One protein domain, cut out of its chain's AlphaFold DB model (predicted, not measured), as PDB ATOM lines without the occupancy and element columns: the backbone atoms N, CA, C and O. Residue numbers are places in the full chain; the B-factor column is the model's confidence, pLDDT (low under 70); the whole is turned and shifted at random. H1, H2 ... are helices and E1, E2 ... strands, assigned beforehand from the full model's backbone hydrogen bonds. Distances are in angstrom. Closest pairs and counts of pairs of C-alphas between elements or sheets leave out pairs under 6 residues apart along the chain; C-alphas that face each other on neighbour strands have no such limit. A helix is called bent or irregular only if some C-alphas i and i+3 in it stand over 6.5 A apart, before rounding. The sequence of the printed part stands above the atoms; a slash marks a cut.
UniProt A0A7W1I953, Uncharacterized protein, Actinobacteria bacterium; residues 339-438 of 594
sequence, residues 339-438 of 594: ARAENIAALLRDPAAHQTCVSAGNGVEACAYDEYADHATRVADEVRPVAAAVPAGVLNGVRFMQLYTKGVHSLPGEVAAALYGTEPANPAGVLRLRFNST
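This is residues 339 to 438 of the 594 residues of an uncharacterized protein of Actinobacteria bacterium (UniProt A0A7W1I953). A small, twisted sheet of four strands has one long helix, H3, packed along one of its faces, and H1 and H4 pack together as a second small lobe at one end of the elongated whole. The printed part has 100 residues, with four named helices and four named strands in the order H1, H2, E1, E2, H3, E3, H4, E4. The sheet is mixed, ordered E1, E2, E3, E4, and the class is mixed, helices and strands. It is only just compact, close to loose: the radius of gyration of the C-alphas is 14.8 A, with spans of 45 by 24 by 21 A.

Start at H1, residues 339 to 349, which touches H4, residues 413 to 418; their closest C-alphas, of Ala 341 and Val 415, are 4.7 A apart. They run the same way at a steep tilt of 68 degrees, only just short of about perpendicular. H2, residues 351 to 354, is on the sheet at a height of 7.8 A. Next, E1, residues 355 to 361, and E2, residues 364 to 369, form an antiparallel hairpin, with N 358 and O 366 within hydrogen-bond range at 2.8 A. H3, residues 370 to 389, is on the opposite face from H2, 6.6 A over the sheet; it lies over E1 and E2 and runs along the strands, at 10 degrees to E2 on the local plane. Its closest C-alphas to E1 are those of Ala 380 and Ala 360, 4.5 A apart. E3, residues 398 to 402, is parallel to E2, with N 367 and O 400 at 2.7 A. E4, residues 430 to 433, is parallel to E3, with N 431 and O 399 at 2.8 A. Two strand-helix-strand units, parallel neighbour strands with a helix between, follow: E2, H3, E3 has a left-handed crossover and E3, H4, E4 a right-handed one. In H1 and H4 every O i to N i+4 pair is within hydrogen-bond range, in H3 12 of 16, and H2 is too short for such a pair.

Find C-alpha 339 at (104.066, 9.099, -6.381); from there H1 runs 14.8 A to residue 349. E1 spans 18.0 A, E2 17.1 A and E3 13.4 A. H3 runs 29.0 A from C-alpha 370 at (91.680, 22.295, -14.407); it is irregular, with C-alphas 371 and 374 8.3 A apart, and has a kink of 39 degrees near residue 381. E4 ends at C-alpha 433, (78.893, 16.410, -12.573).

The two C-alphas farthest apart, of Pro 391 and Gly 413, lie 46.3 A from each other. The printed part has no cut, and the link from H4 to E4, 11 residues, is long. Look there for the low confidence: residues 423 to 425 are under 70, while the mean pLDDT of the printed part is 91.5.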
ATOM      1  N   ALA A 339     104.337   7.662  -6.472       96.12
ATOM      2  CA  ALA A 339     104.066   9.099  -6.381       96.12
ATOM      3  C   ALA A 339     102.983   9.574  -7.370       96.12
ATOM      4  O   ALA A 339     102.157  10.418  -7.041       96.12
ATOM      5  N   ARG A 340     102.947   9.018  -8.589       95.31
ATOM      6  CA  ARG A 340     101.910   9.360  -9.573       95.31
ATOM      7  C   ARG A 340     100.574   8.708  -9.224       95.31
ATOM      8  O   ARG A 340      99.546   9.346  -9.416       95.31
ATOM      9  N   ALA A 341     100.592   7.474  -8.723       95.31
ATOM     10  CA  ALA A 341      99.392   6.794  -8.249       95.31
ATOM     11  C   ALA A 341      98.761   7.540  -7.062       95.31
ATOM     12  O   ALA A 341      97.559   7.772  -7.079       95.31
ATOM     13  N   GLU A 342      99.571   8.007  -6.108       95.62
ATOM     14  CA  GLU A 342      99.141   8.851  -4.987       95.62
ATOM     15  C   GLU A 342      98.569  10.189  -5.452       95.62
ATOM     16  O   GLU A 342      97.527  10.604  -4.956       95.62
ATOM     17  N   ASN A 343      99.185  10.835  -6.447       95.06
ATOM     18  CA  ASN A 343      98.637  12.066  -7.020       95.06
ATOM     19  C   ASN A 343      97.262  11.828  -7.658       95.06
ATOM     20  O   ASN A 343      96.352  12.620  -7.449       95.06
ATOM     21  N   ILE A 344      97.082  10.731  -8.405       94.81
ATOM     22  CA  ILE A 344      95.775  10.372  -8.978       94.81
ATOM     23  C   ILE A 344      94.776  10.026  -7.862       94.81
ATOM     24  O   ILE A 344      93.622  10.443  -7.912       94.81
ATOM     25  N   ALA A 345      95.208   9.296  -6.832       94.56
ATOM     26  CA  ALA A 345      94.378   8.980  -5.675       94.56
ATOM     27  C   ALA A 345      93.992  10.238  -4.880       94.56
ATOM     28  O   ALA A 345      92.893  10.298  -4.342       94.56
ATOM     29  N   ALA A 346      94.846  11.264  -4.822       94.12
ATOM     30  CA  ALA A 346      94.534  12.548  -4.197       94.12
ATOM     31  C   ALA A 346      93.378  13.264  -4.912       94.12
ATOM     32  O   ALA A 346      92.457  13.715  -4.232       94.12
ATOM     33  N   LEU A 347      93.341  13.238  -6.256       93.50
ATOM     34  CA  LEU A 347      92.202  13.750  -7.040       93.50
ATOM     35  C   LEU A 347      90.875  13.094  -6.620       93.50
ATOM     36  O   LEU A 347      89.830  13.733  -6.629       93.50
ATOM     37  N   LEU A 348      90.918  11.812  -6.251       92.69
ATOM     38  CA  LEU A 348      89.741  11.022  -5.887       92.69
ATOM     39  C   LEU A 348      89.370  11.132  -4.401       92.69
ATOM     40  O   LEU A 348      88.188  11.059  -4.071       92.69
ATOM     41  N   ARG A 349      90.355  11.297  -3.509       92.19
ATOM     42  CA  ARG A 349      90.141  11.459  -2.061       92.19
ATOM     43  C   ARG A 349      89.602  12.838  -1.711       92.19
ATOM     44  O   ARG A 349      88.673  12.928  -0.915       92.19
ATOM     45  N   ASP A 350      90.183  13.882  -2.298       91.56
ATOM     46  CA  ASP A 350      89.786  15.269  -2.066       91.56
ATOM     47  C   ASP A 350      89.572  16.002  -3.399       91.56
ATOM     48  O   ASP A 350      90.376  16.844  -3.808       91.56
ATOM     49  N   PRO A 351      88.476  15.688  -4.114       92.56
ATOM     50  CA  PRO A 351      88.177  16.344  -5.378       92.56
ATOM     51  C   PRO A 351      88.010  17.862  -5.220       92.56
ATOM     52  O   PRO A 351      88.265  18.596  -6.169       92.56
ATOM     53  N   ALA A 352      87.608  18.359  -4.044       91.56
ATOM     54  CA  ALA A 352      87.400  19.788  -3.823       91.56
ATOM     55  C   ALA A 352      88.714  20.582  -3.855       91.56
ATOM     56  O   ALA A 352      88.717  21.712  -4.333       91.56
ATOM     57  N   ALA A 353      89.821  19.993  -3.397       92.94
ATOM     58  CA  ALA A 353      91.137  20.633  -3.420       92.94
ATOM     59  C   ALA A 353      91.766  20.725  -4.823       92.94
ATOM     60  O   ALA A 353      92.730  21.464  -5.016       92.94
ATOM     61  N   HIS A 354      91.244  19.976  -5.796       94.00
ATOM     62  CA  HIS A 354      91.823  19.840  -7.137       94.00
ATOM     63  C   HIS A 354      90.904  20.325  -8.261       94.00
ATOM     64  O   HIS A 354      91.197  20.104  -9.438       94.00
ATOM     65  N   GLN A 355      89.779  20.944  -7.911       95.31
ATOM     66  CA  GLN A 355      88.809  21.450  -8.870       95.31
ATOM     67  C   GLN A 355      88.679  22.959  -8.752       95.31
ATOM     68  O   GLN A 355      88.589  23.514  -7.659       95.31
ATOM     69  N   THR A 356      88.604  23.606  -9.907       95.38
ATOM     70  CA  THR A 356      88.315  25.028 -10.012       95.38
ATOM     71  C   THR A 356      86.812  25.207 -10.204       95.38
ATOM     72  O   THR A 356      86.195  24.531 -11.033       95.38
ATOM     73  N   CYS A 357      86.214  26.102  -9.418       97.19
ATOM     74  CA  CYS A 357      84.776  26.348  -9.408       97.19
ATOM     75  C   CYS A 357      84.413  27.647 -10.138       97.19
ATOM     76  O   CYS A 357      85.077  28.673  -9.995       97.19
ATOM     77  N   VAL A 358      83.317  27.605 -10.889       97.81
ATOM     78  CA  VAL A 358      82.716  28.735 -11.599       97.81
ATOM     79  C   VAL A 358      81.321  28.978 -11.033       97.81
ATOM     80  O   VAL A 358      80.514  28.054 -10.924       97.81
ATOM     81  N   SER A 359      81.014  30.223 -10.665       97.19
ATOM     82  CA  SER A 359      79.701  30.565 -10.111       97.19
ATOM     83  C   SER A 359      78.606  30.543 -11.181       97.19
ATOM     84  O   SER A 359      78.735  31.152 -12.246       97.19
ATOM     85  N   ALA A 360      77.484  29.897 -10.862       96.81
ATOM     86  CA  ALA A 360      76.244  29.943 -11.635       96.81
ATOM     87  C   ALA A 360      75.215  30.936 -11.049       96.81
ATOM     88  O   ALA A 360      74.126  31.087 -11.600       96.81
ATOM     89  N   GLY A 361      75.557  31.636  -9.959       95.38
ATOM     90  CA  GLY A 361      74.663  32.542  -9.229       95.38
ATOM     91  C   GLY A 361      73.805  31.845  -8.163       95.38
ATOM     92  O   GLY A 361      73.748  30.623  -8.088       95.38
ATOM     93  N   ASN A 362      73.154  32.641  -7.303       94.19
ATOM     94  CA  ASN A 362      72.280  32.179  -6.206       94.19
ATOM     95  C   ASN A 362      72.908  31.091  -5.300       94.19
ATOM     96  O   ASN A 362      72.241  30.140  -4.899       94.19
ATOM     97  N   GLY A 363      74.215  31.200  -5.023       94.56
ATOM     98  CA  GLY A 363      74.948  30.238  -4.190       94.56
ATOM     99  C   GLY A 363      75.270  28.900  -4.865       94.56
ATOM    100  O   GLY A 363      75.715  27.987  -4.170       94.56
ATOM    101  N   VAL A 364      75.054  28.786  -6.183       97.62
ATOM    102  CA  VAL A 364      75.383  27.605  -6.988       97.62
ATOM    103  C   VAL A 364      76.743  27.771  -7.661       97.62
ATOM    104  O   VAL A 364      77.019  28.799  -8.284       97.62
ATOM    105  N   GLU A 365      77.563  26.728  -7.603       97.81
ATOM    106  CA  GLU A 365      78.856  26.662  -8.290       97.81
ATOM    107  C   GLU A 365      78.979  25.371  -9.099       97.81
ATOM    108  O   GLU A 365      78.427  24.335  -8.725       97.81
ATOM    109  N   ALA A 366      79.720  25.422 -10.203       97.44
ATOM    110  CA  ALA A 366      80.131  24.251 -10.960       97.44
ATOM    111  C   ALA A 366      81.648  24.114 -10.912       97.44
ATOM    112  O   ALA A 366      82.366  25.025 -11.306       97.44
ATOM    113  N   CYS A 367      82.121  22.975 -10.427       96.81
ATOM    114  CA  CYS A 367      83.523  22.670 -10.217       96.81
ATOM    115  C   CYS A 367      83.951  21.532 -11.146       96.81
ATOM    116  O   CYS A 367      83.258  20.517 -11.285       96.81
ATOM    117  N   ALA A 368      85.097  21.715 -11.790       95.12
ATOM    118  CA  ALA A 368      85.730  20.727 -12.650       95.12
ATOM    119  C   ALA A 368      87.243  20.754 -12.431       95.12
ATOM    120  O   ALA A 368      87.784  21.742 -11.935       95.12
ATOM    121  N   TYR A 369      87.929  19.671 -12.789       94.00
ATOM    122  CA  TYR A 369      89.395  19.677 -12.774       94.00
ATOM    123  C   TYR A 369      89.915  20.701 -13.782       94.00
ATOM    124  O   TYR A 369      89.234  20.988 -14.766       94.00
ATOM    125  N   ASP A 370      91.124  21.219 -13.573       91.25
ATOM    126  CA  ASP A 370      91.680  22.295 -14.407       91.25
ATOM    127  C   ASP A 370      91.708  21.944 -15.904       91.25
ATOM    128  O   ASP A 370      91.361  22.771 -16.746       91.25
ATOM    129  N   GLU A 371      92.013  20.686 -16.246       86.69
ATOM    130  CA  GLU A 371      91.967  20.177 -17.629       86.69
ATOM    131  C   GLU A 371      90.560  20.236 -18.257       86.69
ATOM    132  O   GLU A 371      90.417  20.133 -19.474       86.69
ATOM    133  N   TYR A 372      89.523  20.413 -17.440       89.38
ATOM    134  CA  TYR A 372      88.111  20.460 -17.803       89.38
ATOM    135  C   TYR A 372      87.426  21.766 -17.359       89.38
ATOM    136  O   TYR A 372      86.200  21.796 -17.267       89.38
ATOM    137  N   ALA A 373      88.161  22.856 -17.116       90.62
ATOM    138  CA  ALA A 373      87.578  24.127 -16.664       90.62
ATOM    139  C   ALA A 373      86.445  24.644 -17.582       90.62
ATOM    140  O   ALA A 373      85.397  25.077 -17.102       90.62
ATOM    141  N   ASP A 374      86.588  24.492 -18.904       89.94
ATOM    142  CA  ASP A 374      85.545  24.850 -19.880       89.94
ATOM    143  C   ASP A 374      84.229  24.089 -19.655       89.94
ATOM    144  O   ASP A 374      83.144  24.611 -19.921       89.94
ATOM    145  N   HIS A 375      84.309  22.851 -19.159       90.56
ATOM    146  CA  HIS A 375      83.138  22.051 -18.815       90.56
ATOM    147  C   HIS A 375      82.379  22.676 -17.639       90.56
ATOM    148  O   HIS A 375      81.160  22.826 -17.720       90.56
ATOM    149  N   ALA A 376      83.079  23.095 -16.577       94.38
ATOM    150  CA  ALA A 376      82.463  23.796 -15.448       94.38
ATOM    151  C   ALA A 376      81.773  25.094 -15.887       94.38
ATOM    152  O   ALA A 376      80.627  25.325 -15.503       94.38
ATOM    153  N   THR A 377      82.414  25.894 -16.743       95.06
ATOM    154  CA  THR A 377      81.822  27.128 -17.288       95.06
ATOM    155  C   THR A 377      80.512  26.851 -18.019       95.06
ATOM    156  O   THR A 377      79.491  27.458 -17.705       95.06
ATOM    157  N   ARG A 378      80.498  25.870 -18.932       93.19
ATOM    158  CA  ARG A 378      79.286  25.496 -19.682       93.19
ATOM    159  C   ARG A 378      78.166  25.017 -18.767       93.19
ATOM    160  O   ARG A 378      77.012  25.376 -18.960       93.19
ATOM    161  N   VAL A 379      78.492  24.223 -17.750       95.44
ATOM    162  CA  VAL A 379      77.502  23.747 -16.773       95.44
ATOM    163  C   VAL A 379      76.942  24.912 -15.969       95.44
ATOM    164  O   VAL A 379      75.728  24.985 -15.789       95.44
ATOM    165  N   ALA A 380      77.798  25.832 -15.520       97.25
ATOM    166  CA  ALA A 380      77.370  27.035 -14.822       97.25
ATOM    167  C   ALA A 380      76.442  27.892 -15.697       97.25
ATOM    168  O   ALA A 380      75.406  28.348 -15.215       97.25
ATOM    169  N   ASP A 381      76.756  28.057 -16.985       96.75
ATOM    170  CA  ASP A 381      75.894  28.748 -17.949       96.75
ATOM    171  C   ASP A 381      74.534  28.055 -18.114       96.75
ATOM    172  O   ASP A 381      73.493  28.713 -18.079       96.75
ATOM    173  N   GLU A 382      74.528  26.726 -18.232       95.62
ATOM    174  CA  GLU A 382      73.316  25.925 -18.431       95.62
ATOM    175  C   GLU A 382      72.386  25.922 -17.212       95.62
ATOM    176  O   GLU A 382      71.157  25.936 -17.365       95.62
ATOM    177  N   VAL A 383      72.945  25.912 -15.998       97.81
ATOM    178  CA  VAL A 383      72.174  25.868 -14.744       97.81
ATOM    179  C   VAL A 383      71.847  27.251 -14.176       97.81
ATOM    180  O   VAL A 383      70.931  27.360 -13.361       97.81
ATOM    181  N   ARG A 384      72.503  28.326 -14.636       98.31
ATOM    182  CA  ARG A 384      72.235  29.710 -14.198       98.31
ATOM    183  C   ARG A 384      70.755  30.115 -14.313       98.31
ATOM    184  O   ARG A 384      70.227  30.652 -13.339       98.31
ATOM    185  N   PRO A 385      70.028  29.843 -15.420       98.19
ATOM    186  CA  PRO A 385      68.603  30.172 -15.511       98.19
ATOM    187  C   PRO A 385      67.733  29.414 -14.502       98.19
ATOM    188  O   PRO A 385      66.695  29.923 -14.082       98.19
ATOM    189  N   VAL A 386      68.148  28.202 -14.122       98.25
ATOM    190  CA  VAL A 386      67.474  27.394 -13.100       98.25
ATOM    191  C   VAL A 386      67.729  28.015 -11.728       98.25
ATOM    192  O   VAL A 386      66.779  28.303 -11.009       98.25
ATOM    193  N   ALA A 387      68.993  28.310 -11.402       97.94
ATOM    194  CA  ALA A 387      69.392  28.934 -10.141       97.94
ATOM    195  C   ALA A 387      68.695  30.286  -9.907       97.94
ATOM    196  O   ALA A 387      68.233  30.556  -8.800       97.94
ATOM    197  N   ALA A 388      68.567  31.111 -10.952       97.62
ATOM    198  CA  ALA A 388      67.919  32.422 -10.889       97.62
ATOM    199  C   ALA A 388      66.391  32.363 -10.692       97.62
ATOM    200  O   ALA A 388      65.795  33.341 -10.245       97.62
ATOM    201  N   ALA A 389      65.745  31.247 -11.041       97.12
ATOM    202  CA  ALA A 389      64.300  31.070 -10.878       97.12
ATOM    203  C   ALA A 389      63.905  30.550  -9.486       97.12
ATOM    204  O   ALA A 389      62.720  30.525  -9.158       97.12
ATOM    205  N   VAL A 390      64.878  30.115  -8.684       97.69
ATOM    206  CA  VAL A 390      64.656  29.580  -7.339       97.69
ATOM    207  C   VAL A 390      64.743  30.712  -6.305       97.69
ATOM    208  O   VAL A 390      65.640  31.553  -6.416       97.69
ATOM    209  N   PRO A 391      63.868  30.749  -5.278       97.19
ATOM    210  CA  PRO A 391      63.953  31.746  -4.214       97.19
ATOM    211  C   PRO A 391      65.337  31.805  -3.551       97.19
ATOM    212  O   PRO A 391      66.015  30.785  -3.385       97.19
ATOM    213  N   ALA A 392      65.752  33.010  -3.155       96.00
ATOM    214  CA  ALA A 392      67.029  33.228  -2.485       96.00
ATOM    215  C   ALA A 392      67.137  32.378  -1.207       96.00
ATOM    216  O   ALA A 392      66.170  32.222  -0.462       96.00
ATOM    217  N   GLY A 393      68.320  31.824  -0.954       94.75
ATOM    218  CA  GLY A 393      68.590  31.015   0.235       94.75
ATOM    219  C   GLY A 393      68.343  29.513   0.074       94.75
ATOM    220  O   GLY A 393      68.953  28.728   0.795       94.75
ATOM    221  N   VAL A 394      67.520  29.090  -0.893       96.69
ATOM    222  CA  VAL A 394      67.193  27.665  -1.107       96.69
ATOM    223  C   VAL A 394      68.394  26.869  -1.634       96.69
ATOM    224  O   VAL A 394      68.579  25.712  -1.267       96.69
ATOM    225  N   LEU A 395      69.222  27.481  -2.487       96.00
ATOM    226  CA  LEU A 395      70.361  26.833  -3.153       96.00
ATOM    227  C   LEU A 395      71.726  27.200  -2.548       96.00
ATOM    228  O   LEU A 395      72.760  26.956  -3.168       96.00
ATOM    229  N   ASN A 396      71.752  27.763  -1.338       94.19
ATOM    230  CA  ASN A 396      72.995  28.191  -0.701       94.19
ATOM    231  C   ASN A 396      73.993  27.031  -0.546       94.19
ATOM    232  O   ASN A 396      73.693  26.023   0.095       94.19
ATOM    233  N   GLY A 397      75.193  27.204  -1.105       92.12
ATOM    234  CA  GLY A 397      76.296  26.248  -0.983       92.12
ATOM    235  C   GLY A 397      76.148  24.997  -1.854       92.12
ATOM    236  O   GLY A 397      76.823  23.998  -1.602       92.12
ATOM    237  N   VAL A 398      75.266  25.014  -2.860       95.94
ATOM    238  CA  VAL A 398      75.131  23.901  -3.803       95.94
ATOM    239  C   VAL A 398      76.299  23.916  -4.783       95.94
ATOM    240  O   VAL A 398      76.502  24.879  -5.516       95.94
ATOM    241  N   ARG A 399      77.045  22.813  -4.845       96.75
ATOM    242  CA  ARG A 399      78.161  22.656  -5.782       96.75
ATOM    243  C   ARG A 399      77.915  21.474  -6.701       96.75
ATOM    244  O   ARG A 399      77.612  20.385  -6.223       96.75
ATOM    245  N   PHE A 400      78.070  21.679  -8.000       96.94
ATOM    246  CA  PHE A 400      78.305  20.600  -8.949       96.94
ATOM    247  C   PHE A 400      79.785  20.244  -8.911       96.94
ATOM    248  O   PHE A 400      80.610  21.132  -9.070       96.94
ATOM    249  N   MET A 401      80.138  18.977  -8.716       95.38
ATOM    250  CA  MET A 401      81.542  18.544  -8.742       95.38
ATOM    251  C   MET A 401      81.732  17.346  -9.656       95.38
ATOM    252  O   MET A 401      80.884  16.450  -9.703       95.38
ATOM    253  N   GLN A 402      82.865  17.305 -10.357       92.38
ATOM    254  CA  GLN A 402      83.243  16.141 -11.153       92.38
ATOM    255  C   GLN A 402      83.687  15.014 -10.230       92.38
ATOM    256  O   GLN A 402      84.766  15.053  -9.638       92.38
ATOM    257  N   LEU A 403      82.834  14.003 -10.094       90.12
ATOM    258  CA  LEU A 403      83.064  12.882  -9.194       90.12
ATOM    259  C   LEU A 403      83.235  11.603  -9.995       90.12
ATOM    260  O   LEU A 403      82.422  11.274 -10.862       90.12
ATOM    261  N   TYR A 404      84.288  10.860  -9.675       87.81
ATOM    262  CA  TYR A 404      84.484   9.531 -10.220       87.81
ATOM    263  C   TYR A 404      83.487   8.570  -9.576       87.81
ATOM    264  O   TYR A 404      83.542   8.301  -8.380       87.81
ATOM    265  N   THR A 405      82.552   8.062 -10.370       82.56
ATOM    266  CA  THR A 405      81.474   7.190  -9.876       82.56
ATOM    267  C   THR A 405      81.687   5.721 -10.151       82.56
ATOM    268  O   THR A 405      80.888   4.885  -9.729       82.56
ATOM    269  N   LYS A 406      82.740   5.385 -10.891       81.81
ATOM    270  CA  LYS A 406      83.056   3.990 -11.158       81.81
ATOM    271  C   LYS A 406      83.738   3.424  -9.915       81.81
ATOM    272  O   LYS A 406      84.385   4.140  -9.158       81.81
ATOM    273  N   GLY A 407      83.535   2.139  -9.647       83.12
ATOM    274  CA  GLY A 407      84.119   1.526  -8.457       83.12
ATOM    275  C   GLY A 407      85.646   1.532  -8.525       83.12
ATOM    276  O   GLY A 407      86.223   1.432  -9.609       83.12
ATOM    277  N   VAL A 408      86.306   1.565  -7.364       87.75
ATOM    278  CA  VAL A 408      87.780   1.566  -7.237       87.75
ATOM    279  C   VAL A 408      88.439   0.417  -8.021       87.75
ATOM    280  O   VAL A 408      89.527   0.565  -8.560       87.75
ATOM    281  N   HIS A 409      87.745  -0.713  -8.189       85.31
ATOM    282  CA  HIS A 409      88.196  -1.866  -8.980       85.31
ATOM    283  C   HIS A 409      88.354  -1.605 -10.491       85.31
ATOM    284  O   HIS A 409      88.897  -2.453 -11.203       85.31
ATOM    285  N   SER A 410      87.826  -0.491 -10.998       86.25
ATOM    286  CA  SER A 410      87.993  -0.074 -12.392       86.25
ATOM    287  C   SER A 410      89.190   0.858 -12.603       86.25
ATOM    288  O   SER A 410      89.546   1.118 -13.749       86.25
ATOM    289  N   LEU A 411      89.846   1.299 -11.526       90.06
ATOM    290  CA  LEU A 411      91.077   2.087 -11.568       90.06
ATOM    291  C   LEU A 411      92.319   1.198 -11.729       90.06
ATOM    292  O   LEU A 411      92.261  -0.012 -11.478       90.06
ATOM    293  N   PRO A 412      93.469   1.797 -12.092       90.94
ATOM    294  CA  PRO A 412      94.755   1.135 -11.990       90.94
ATOM    295  C   PRO A 412      95.003   0.519 -10.617       90.94
ATOM    296  O   PRO A 412      94.680   1.134  -9.604       90.94
ATOM    297  N   GLY A 413      95.597  -0.677 -10.573       91.31
ATOM    298  CA  GLY A 413      95.800  -1.419  -9.322       91.31
ATOM    299  C   GLY A 413      96.589  -0.628  -8.275       91.31
ATOM    300  O   GLY A 413      96.279  -0.696  -7.092       91.31
ATOM    301  N   GLU A 414      97.552   0.181  -8.709       94.38
ATOM    302  CA  GLU A 414      98.358   1.043  -7.844       94.38
ATOM    303  C   GLU A 414      97.546   2.216  -7.277       94.38
ATOM    304  O   GLU A 414      97.705   2.567  -6.112       94.38
ATOM    305  N   VAL A 415      96.641   2.795  -8.074       94.19
ATOM    306  CA  VAL A 415      95.721   3.856  -7.621       94.19
ATOM    307  C   VAL A 415      94.680   3.267  -6.673       94.19
ATOM    308  O   VAL A 415      94.403   3.835  -5.622       94.19
ATOM    309  N   ALA A 416      94.137   2.096  -7.007       92.50
ATOM    310  CA  ALA A 416      93.216   1.361  -6.152       92.50
ATOM    311  C   ALA A 416      93.853   0.997  -4.801       92.50
ATOM    312  O   ALA A 416      93.192   1.099  -3.772       92.50
ATOM    313  N   ALA A 417      95.133   0.617  -4.797       93.38
ATOM    314  CA  ALA A 417      95.893   0.365  -3.577       93.38
ATOM    315  C   ALA A 417      96.100   1.645  -2.750       93.38
ATOM    316  O   ALA A 417      95.916   1.607  -1.539       93.38
ATOM    317  N   ALA A 418      96.407   2.777  -3.391       94.06
ATOM    318  CA  ALA A 418      96.522   4.080  -2.722       94.06
ATOM    319  C   ALA A 418      95.184   4.589  -2.140       94.06
ATOM    320  O   ALA A 418      95.168   5.391  -1.210       94.06
ATOM    321  N   LEU A 419      94.055   4.107  -2.670       92.50
ATOM    322  CA  LEU A 419      92.706   4.375  -2.160       92.50
ATOM    323  C   LEU A 419      92.216   3.336  -1.146       92.50
ATOM    324  O   LEU A 419      91.086   3.432  -0.665       92.50
ATOM    325  N   TYR A 420      93.010   2.309  -0.839       89.81
ATOM    326  CA  TYR A 420      92.561   1.228   0.026       89.81
ATOM    327  C   TYR A 420      92.224   1.746   1.431       89.81
ATOM    328  O   TYR A 420      93.025   2.426   2.067       89.81
ATOM    329  N   GLY A 421      91.026   1.418   1.922       82.75
ATOM    330  CA  GLY A 421      90.528   1.898   3.218       82.75
ATOM    331  C   GLY A 421      89.988   3.333   3.208       82.75
ATOM    332  O   GLY A 421      89.453   3.780   4.218       82.75
ATOM    333  N   THR A 422      90.060   4.032   2.074       79.75
ATOM    334  CA  THR A 422      89.444   5.346   1.863       79.75
ATOM    335  C   THR A 422      88.465   5.248   0.704       79.75
ATOM    336  O   THR A 422      88.854   5.352  -0.460       79.75
ATOM    337  N   GLU A 423      87.183   5.027   0.999       68.69
ATOM    338  CA  GLU A 423      86.172   5.225  -0.038       68.69
ATOM    339  C   GLU A 423      86.215   6.694  -0.485       68.69
ATOM    340  O   GLU A 423      86.290   7.575   0.380       68.69
ATOM    341  N   PRO A 424      86.199   6.980  -1.802       68.88
ATOM    342  CA  PRO A 424      86.087   8.345  -2.291       68.88
ATOM    343  C   PRO A 424      84.882   8.996  -1.617       68.88
ATOM    344  O   PRO A 424      83.751   8.529  -1.778       68.88
ATOM    345  N   ALA A 425      85.125  10.028  -0.812       65.12
ATOM    346  CA  ALA A 425      84.050  10.694  -0.104       65.12
ATOM    347  C   ALA A 425      83.131  11.326  -1.150       65.12
ATOM    348  O   ALA A 425      83.553  12.205  -1.898       65.12
ATOM    349  N   ASN A 426      81.878  10.879  -1.218       74.19
ATOM    350  CA  ASN A 426      80.858  11.613  -1.949       74.19
ATOM    351  C   ASN A 426      80.421  12.757  -1.026       74.19
ATOM    352  O   ASN A 426      79.740  12.487  -0.029       74.19
ATOM    353  N   PRO A 427      80.886  14.000  -1.245       80.75
ATOM    354  CA  PRO A 427      80.728  15.034  -0.241       80.75
ATOM    355  C   PRO A 427      79.236  15.316  -0.066       80.75
ATOM    356  O   PRO A 427      78.502  15.494  -1.042       80.75
ATOM    357  N   ALA A 428      78.766  15.334   1.180       80.00
ATOM    358  CA  ALA A 428      77.358  15.576   1.456       80.00
ATOM    359  C   ALA A 428      76.916  16.920   0.850       80.00
ATOM    360  O   ALA A 428      77.608  17.930   0.963       80.00
ATOM    361  N   GLY A 429      75.753  16.928   0.194       80.69
ATOM    362  CA  GLY A 429      75.185  18.140  -0.404       80.69
ATOM    363  C   GLY A 429      75.786  18.561  -1.750       80.69
ATOM    364  O   GLY A 429      75.374  19.593  -2.280       80.69
ATOM    365  N   VAL A 430      76.702  17.778  -2.327       93.31
ATOM    366  CA  VAL A 430      77.248  18.010  -3.672       93.31
ATOM    367  C   VAL A 430      76.390  17.323  -4.733       93.31
ATOM    368  O   VAL A 430      75.909  16.204  -4.556       93.31
ATOM    369  N   LEU A 431      76.193  18.005  -5.860       94.81
ATOM    370  CA  LEU A 431      75.550  17.459  -7.047       94.81
ATOM    371  C   LEU A 431      76.607  16.882  -7.982       94.81
ATOM    372  O   LEU A 431      77.634  17.501  -8.260       94.81
ATOM    373  N   ARG A 432      76.352  15.686  -8.507       91.81
ATOM    374  CA  ARG A 432      77.297  15.041  -9.410       91.81
ATOM    375  C   ARG A 432      77.343  15.743 -10.764       91.81
ATOM    376  O   ARG A 432      76.312  15.890 -11.431       91.81
ATOM    377  N   LEU A 433      78.560  16.032 -11.209       90.94
ATOM    378  CA  LEU A 433      78.893  16.410 -12.573       90.94
ATOM    379  C   LEU A 433      79.611  15.265 -13.294       90.94
ATOM    380  O   LEU A 433      80.447  14.579 -12.707       90.94
ATOM    381  N   ARG A 434      79.260  15.028 -14.562       84.94
ATOM    382  CA  ARG A 434      79.876  13.978 -15.385       84.94
ATOM    383  C   ARG A 434      81.155  14.483 -16.051       84.94
ATOM    384  O   ARG A 434      81.347  15.678 -16.236       84.94
ATOM    385  N   PHE A 435      81.969  13.543 -16.513       85.56
ATOM    386  CA  PHE A 435      83.102  13.802 -17.400       85.56
ATOM    387  C   PHE A 435      82.701  13.775 -18.883       85.56
ATOM    388  O   PHE A 435      83.515  13.408 -19.720       85.56
ATOM    389  N   ASN A 436      81.455  14.124 -19.230       81.94
ATOM    390  CA  ASN A 436      81.024  14.275 -20.623       81.94
ATOM    391  C   ASN A 436      80.108  15.497 -20.811       81.94
ATOM    392  O   ASN A 436      79.248  15.775 -19.979       81.94
ATOM    393  N   SER A 437      80.288  16.236 -21.911       80.56
ATOM    394  CA  SER A 437      79.540  17.472 -22.247       80.56
ATOM    395  C   SER A 437      78.405  17.233 -23.242       80.56
ATOM    396  O   SER A 437      78.265  17.985 -24.207       80.56
ATOM    397  N   THR A 438      77.640  16.153 -23.108       82.56
ATOM    398  CA  THR A 438      76.536  15.896 -24.042       82.56
ATOM    399  C   THR A 438      75.341  16.809 -23.730       82.56
ATOM    400  O   THR A 438      75.163  17.233 -22.588       82.56
TER     401      THR A 438